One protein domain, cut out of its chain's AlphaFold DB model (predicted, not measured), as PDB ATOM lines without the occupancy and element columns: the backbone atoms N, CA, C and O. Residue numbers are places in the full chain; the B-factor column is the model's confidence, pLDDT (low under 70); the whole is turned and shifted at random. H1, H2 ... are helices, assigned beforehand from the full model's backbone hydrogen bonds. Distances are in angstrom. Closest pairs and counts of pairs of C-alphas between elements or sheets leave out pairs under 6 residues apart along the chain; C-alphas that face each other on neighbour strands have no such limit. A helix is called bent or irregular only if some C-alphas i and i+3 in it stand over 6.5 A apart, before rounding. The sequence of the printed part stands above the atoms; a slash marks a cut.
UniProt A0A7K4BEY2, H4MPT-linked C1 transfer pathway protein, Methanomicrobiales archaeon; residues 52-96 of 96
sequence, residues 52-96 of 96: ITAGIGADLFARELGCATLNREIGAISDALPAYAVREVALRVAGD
ATOM      1  N   ILE A  52     219.604 390.950 460.258       95.25
ATOM      2  CA  ILE A  52     218.202 390.578 460.431       95.25
ATOM      3  C   ILE A  52     217.522 391.698 461.219       95.25
ATOM      4  O   ILE A  52     218.074 392.173 462.213       95.25
ATOM      5  N   THR A  53     216.342 392.136 460.782       95.56
ATOM      6  CA  THR A  53     215.539 393.146 461.484       95.56
ATOM      7  C   THR A  53     214.354 392.524 462.218       95.56
ATOM      8  O   THR A  53     213.802 391.503 461.812       95.56
ATOM      9  N   ALA A  54     213.958 393.163 463.317       95.88
ATOM     10  CA  ALA A  54     212.799 392.809 464.131       95.88
ATOM     11  C   ALA A  54     212.229 394.060 464.814       95.88
ATOM     12  O   ALA A  54     212.830 395.138 464.737       95.88
ATOM     13  N   GLY A  55     211.080 393.928 465.477       94.50
ATOM     14  CA  GLY A  55     210.355 395.065 466.039       94.50
ATOM     15  C   GLY A  55     209.481 395.799 465.016       94.50
ATOM     16  O   GLY A  55     209.563 395.564 463.812       94.50
ATOM     17  N   ILE A  56     208.729 396.792 465.498       92.50
ATOM     18  CA  ILE A  56     207.693 397.497 464.717       92.50
ATOM     19  C   ILE A  56     208.207 398.148 463.419       92.50
ATOM     20  O   ILE A  56     207.447 398.423 462.496       92.50
ATOM     21  N   GLY A  57     209.505 398.464 463.370       92.56
ATOM     22  CA  GLY A  57     210.172 399.099 462.232       92.56
ATOM     23  C   GLY A  57     210.908 398.116 461.320       92.56
ATOM     24  O   GLY A  57     211.652 398.560 460.446       92.56
ATOM     25  N   ALA A  58     210.760 396.805 461.529       94.25
ATOM     26  CA  ALA A  58     211.577 395.790 460.874       94.25
ATOM     27  C   ALA A  58     211.499 395.869 459.352       94.25
ATOM     28  O   ALA A  58     212.536 395.901 458.692       94.25
ATOM     29  N   ASP A  59     210.289 395.957 458.803       93.00
ATOM     30  CA  ASP A  59     210.070 395.957 457.355       93.00
ATOM     31  C   ASP A  59     210.555 397.255 456.703       93.00
ATOM     32  O   ASP A  59     211.070 397.247 455.581       93.00
ATOM     33  N   LEU A  60     210.456 398.370 457.435       94.25
ATOM     34  CA  LEU A  60     210.991 399.655 457.009       94.25
ATOM     35  C   LEU A  60     212.507 399.556 456.807       94.25
ATOM     36  O   LEU A  60     212.999 399.909 455.738       94.25
ATOM     37  N   PHE A  61     213.242 399.027 457.786       94.44
ATOM     38  CA  PHE A  61     214.699 398.908 457.687       94.44
ATOM     39  C   PHE A  61     215.171 397.722 456.850       94.44
ATOM     40  O   PHE A  61     216.213 397.840 456.216       94.44
ATOM     41  N   ALA A  62     214.406 396.632 456.765       94.94
ATOM     42  CA  ALA A  62     214.708 395.512 455.876       94.94
ATOM     43  C   ALA A  62     214.843 395.984 454.425       94.94
ATOM     44  O   ALA A  62     215.783 395.607 453.728       94.94
ATOM     45  N   ARG A  63     213.946 396.881 453.993       93.50
ATOM     46  CA  ARG A  63     214.012 397.504 452.668       93.50
ATOM     47  C   ARG A  63     215.236 398.406 452.505       93.50
ATOM     48  O   ARG A  63     215.897 398.326 451.479       93.50
ATOM     49  N   GLU A  64     215.534 399.260 453.485       94.81
ATOM     50  CA  GLU A  64     216.659 400.208 453.377       94.81
ATOM     51  C   GLU A  64     218.037 399.533 453.487       94.81
ATOM     52  O   GLU A  64     219.016 400.058 452.964       94.81
ATOM     53  N   LEU A  65     218.121 398.388 454.168       94.62
ATOM     54  CA  LEU A  65     219.355 397.627 454.384       94.62
ATOM     55  C   LEU A  65     219.503 396.433 453.430       94.62
ATOM     56  O   LEU A  65     220.555 395.801 453.422       94.62
ATOM     57  N   GLY A  66     218.466 396.103 452.653       93.69
ATOM     58  CA  GLY A  66     218.454 394.928 451.779       93.69
ATOM     59  C   GLY A  66     218.565 393.606 452.545       93.69
ATOM     60  O   GLY A  66     219.260 392.698 452.098       93.69
ATOM     61  N   CYS A  67     217.926 393.499 453.713       94.12
ATOM     62  CA  CYS A  67     218.107 392.376 454.634       94.12
ATOM     63  C   CYS A  67     216.799 391.637 454.969       94.12
ATOM     64  O   CYS A  67     215.709 392.038 454.555       94.12
ATOM     65  N   ALA A  68     216.907 390.531 455.712       93.25
ATOM     66  CA  ALA A  68     215.754 389.743 456.146       93.25
ATOM     67  C   ALA A  68     215.051 390.379 457.359       93.25
ATOM     68  O   ALA A  68     215.666 391.117 458.128       93.25
ATOM     69  N   THR A  69     213.769 390.054 457.535       94.75
ATOM     70  CA  THR A  69     212.921 390.481 458.661       94.75
ATOM     71  C   THR A  69     212.394 389.243 459.379       94.75
ATOM     72  O   THR A  69     211.861 388.338 458.732       94.75
ATOM     73  N   LEU A  70     212.491 389.208 460.709       93.25
ATOM     74  CA  LEU A  70     211.950 388.106 461.512       93.25
ATOM     75  C   LEU A  70     210.427 388.029 461.449       93.25
ATOM     76  O   LEU A  70     209.869 386.963 461.681       93.25
ATOM     77  N   ASN A  71     209.736 389.105 461.064       90.12
ATOM     78  CA  ASN A  71     208.284 389.063 460.898       90.12
ATOM     79  C   ASN A  71     207.855 388.022 459.841       90.12
ATOM     80  O   ASN A  71     206.815 387.389 459.973       90.12
ATOM     81  N   ARG A  72     208.687 387.763 458.822       85.94
ATOM     82  CA  ARG A  72     208.415 386.713 457.822       85.94
ATOM     83  C   ARG A  72     208.639 385.293 458.344       85.94
ATOM     84  O   ARG A  72     208.125 384.359 457.740       85.94
ATOM     85  N   GLU A  73     209.398 385.134 459.423       87.81
ATOM     86  CA  GLU A  73     209.773 383.828 459.976       87.81
ATOM     87  C   GLU A  73     208.915 383.446 461.188       87.81
ATOM     88  O   GLU A  73     208.429 382.322 461.265       87.81
ATOM     89  N   ILE A  74     208.702 384.382 462.119       92.19
ATOM     90  CA  ILE A  74     207.987 384.144 463.386       92.19
ATOM     91  C   ILE A  74     206.690 384.960 463.509       92.19
ATOM     92  O   ILE A  74     205.987 384.870 464.514       92.19
ATOM     93  N   GLY A  75     206.337 385.741 462.487       91.31
ATOM     94  CA  GLY A  75     205.124 386.554 462.472       91.31
ATOM     95  C   GLY A  75     205.174 387.734 463.443       91.31
ATOM     96  O   GLY A  75     206.242 388.183 463.871       91.31
ATOM     97  N   ALA A  76     203.986 388.203 463.834       90.00
ATOM     98  CA  ALA A  76     203.798 389.395 464.665       90.00
ATOM     99  C   ALA A  76     204.523 389.340 466.023       90.00
ATOM    100  O   ALA A  76     204.793 390.377 466.622       90.00
ATOM    101  N   ILE A  77     204.896 388.149 466.508       92.81
ATOM    102  CA  ILE A  77     205.661 388.014 467.754       92.81
ATOM    103  C   ILE A  77     207.078 388.606 467.647       92.81
ATOM    104  O   ILE A  77     207.691 388.910 468.667       92.81
ATOM    105  N   SER A  78     207.571 388.842 466.425       93.69
ATOM    106  CA  SER A  78     208.789 389.613 466.144       93.69
ATOM    107  C   SER A  78     208.758 391.018 466.762       93.69
ATOM    108  O   SER A  78     209.800 391.542 467.161       93.69
ATOM    109  N   ASP A  79     207.574 391.617 466.933       94.00
ATOM    110  CA  ASP A  79     207.434 392.916 467.603       94.00
ATOM    111  C   ASP A  79     207.705 392.843 469.109       94.00
ATOM    112  O   ASP A  79     208.085 393.834 469.733       94.00
ATOM    113  N   ALA A  80     207.584 391.646 469.679       95.56
ATOM    114  CA  ALA A  80     207.914 391.316 471.058       95.56
ATOM    115  C   ALA A  80     209.154 390.408 471.138       95.56
ATOM    116  O   ALA A  80     209.264 389.592 472.061       95.56
ATOM    117  N   LEU A  81     210.097 390.553 470.191       95.25
ATOM    118  CA  LEU A  81     211.270 389.681 470.065       95.25
ATOM    119  C   LEU A  81     211.992 389.414 471.396       95.25
ATOM    120  O   LEU A  81     212.316 388.252 471.624       95.25
ATOM    121  N   PRO A  82     212.227 390.392 472.298       95.81
ATOM    122  CA  PRO A  82     212.922 390.103 473.552       95.81
ATOM    123  C   PRO A  82     212.225 389.027 474.396       95.81
ATOM    124  O   PRO A  82     212.875 388.086 474.845       95.81
ATOM    125  N   ALA A  83     210.901 389.112 474.565       96.19
ATOM    126  CA  ALA A  83     210.143 388.130 475.341       96.19
ATOM    127  C   ALA A  83     210.090 386.766 474.635       96.19
ATOM    128  O   ALA A  83     210.256 385.725 475.273       96.19
ATOM    129  N   TYR A  84     209.912 386.771 473.311       95.31
ATOM    130  CA  TYR A  84     209.922 385.552 472.507       95.31
ATOM    131  C   TYR A  84     211.273 384.832 472.571       95.31
ATOM    132  O   TYR A  84     211.320 383.636 472.841       95.31
ATOM    133  N   ALA A  85     212.374 385.566 472.396       95.56
ATOM    134  CA  ALA A  85     213.725 385.023 472.438       95.56
ATOM    135  C   ALA A  85     214.046 384.401 473.803       95.56
ATOM    136  O   ALA A  85     214.586 383.299 473.853       95.56
ATOM    137  N   VAL A  86     213.662 385.055 474.908       96.94
ATOM    138  CA  VAL A  86     213.837 384.495 476.260       96.94
ATOM    139  C   VAL A  86     213.058 383.187 476.423       96.94
ATOM    140  O   VAL A  86     213.618 382.210 476.917       96.94
ATOM    141  N   ARG A  87     211.798 383.131 475.967       95.94
ATOM    142  CA  ARG A  87     211.000 381.892 475.979       95.94
ATOM    143  C   ARG A  87     211.677 380.777 475.178       95.94
ATOM    144  O   ARG A  87     211.767 379.658 475.671       95.94
ATOM    145  N   GLU A  88     212.149 381.065 473.967       95.56
ATOM    146  CA  GLU A  88     212.816 380.078 473.105       95.56
ATOM    147  C   GLU A  88     214.109 379.538 473.730       95.56
ATOM    148  O   GLU A  88     214.370 378.340 473.664       95.56
ATOM    149  N   VAL A  89     214.902 380.394 474.383       96.88
ATOM    150  CA  VAL A  89     216.098 379.958 475.120       96.88
ATOM    151  C   VAL A  89     215.715 379.056 476.296       96.88
ATOM    152  O   VAL A  89     216.310 377.994 476.455       96.88
ATOM    153  N   ALA A  90     214.702 379.430 477.082       96.75
ATOM    154  CA  ALA A  90     214.248 378.627 478.216       96.75
ATOM    155  C   ALA A  90     213.746 377.237 477.787       96.75
ATOM    156  O   ALA A  90     214.077 376.248 478.432       96.75
ATOM    157  N   LEU A  91     212.999 377.147 476.681       96.12
ATOM    158  CA  LEU A  91     212.509 375.872 476.143       96.12
ATOM    159  C   LEU A  91     213.637 374.954 475.657       96.12
ATOM    160  O   LEU A  91     213.519 373.743 475.804       96.12
ATOM    161  N   ARG A  92     214.723 375.509 475.105       95.56
ATOM    162  CA  ARG A  92     215.899 374.721 474.697       95.56
ATOM    163  C   ARG A  92     216.651 374.172 475.903       95.56
ATOM    164  O   ARG A  92     216.991 373.004 475.908       95.56
ATOM    165  N   VAL A  93     216.864 375.003 476.923       93.81
ATOM    166  CA  VAL A  93     217.615 374.614 478.130       93.81
ATOM    167  C   VAL A  93     216.827 373.650 479.020       93.81
ATOM    168  O   VAL A  93     217.430 372.821 479.682       93.81
ATOM    169  N   ALA A  94     215.497 373.751 479.062       82.94
ATOM    170  CA  ALA A  94     214.652 372.857 479.861       82.94
ATOM    171  C   ALA A  94     214.321 371.522 479.164       82.94
ATOM    172  O   ALA A  94     213.697 370.660 479.783       82.94
ATOM    173  N   GLY A  95     214.642 371.396 477.873       65.44
ATOM    174  CA  GLY A  95     214.435 370.184 477.077       65.44
ATOM    175  C   GLY A  95     215.649 369.248 477.011       65.44
ATOM    176  O   GLY A  95     215.485 368.138 476.505       65.44
ATOM    177  N   ASP A  96     216.809 369.690 477.511       49.75
ATOM    178  CA  ASP A  96     218.010 368.886 477.802       49.75
ATOM    179  C   ASP A  96     218.012 368.441 479.279       49.75
ATOM    180  O   ASP A  96     218.552 367.347 479.571       49.75
TER     181      ASP A  96
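What this domain is: This is residues 52 to 96 of the 96 residues of the protein "H4MPT-linked C1 transfer pathway protein" of Methanomicrobiales archaeon (UniProt A0A7K4BEY2). A small compact head, residues 52 to 85, holds the short helix H1, the loops round it and the kinked first part of H2; from it the last turns of H2 and the tail, residues 86 to 96, stick out as a free arm that adds to the length. Within the head, a short parallel pairing of residues 52 to 53 with 68 to 69 ties the first residues to the link between the helices. The printed part has 45 residues with two named helices, H1 then H2, and no named strand; its class is all helix. The whole is loose, with a radius of gyration of the C-alphas of 12.2 A and spans of 39 by 15 by 13 A.

Where its parts are: The printed part begins at Ile 52, whose C-alpha is at (218.202, 390.578, 460.431). H1 is residues 58 to 65, beginning at C-alpha 58 at (211.577, 395.790, 460.874). H2 is residues 71 to 93, 24.3 A from first to last C-alpha, ending at C-alpha 93 at (217.615, 374.614, 478.130). H2 is irregular: C-alphas 73 and 76 are 9.4 A apart. It has a kink of 111 degrees near residue 80.

How they stand to each other: H1 and H2 are joined by a tight link of 5 residues. They are close but not clearly touching; their closest C-alphas, those of Ala 58 and Asn 71, are 7.5 A apart. Their lines are about perpendicular, at 76 degrees, the line of H2 being a rough one. In H1 every O i to N i+4 pair is within hydrogen-bond range; in H2, 12 of 19 are.

The domain as a whole: The C-alphas farthest apart, those of Glu 64 and Asp 96, are 39.7 A apart. Without residues 86 to 96, which stand free, the body spans 26 by 14 by 12 A. The printed part has no cut and ends at the chain's last residue. Its mean pLDDT is 92.1; residues 95 to 96 are under 70.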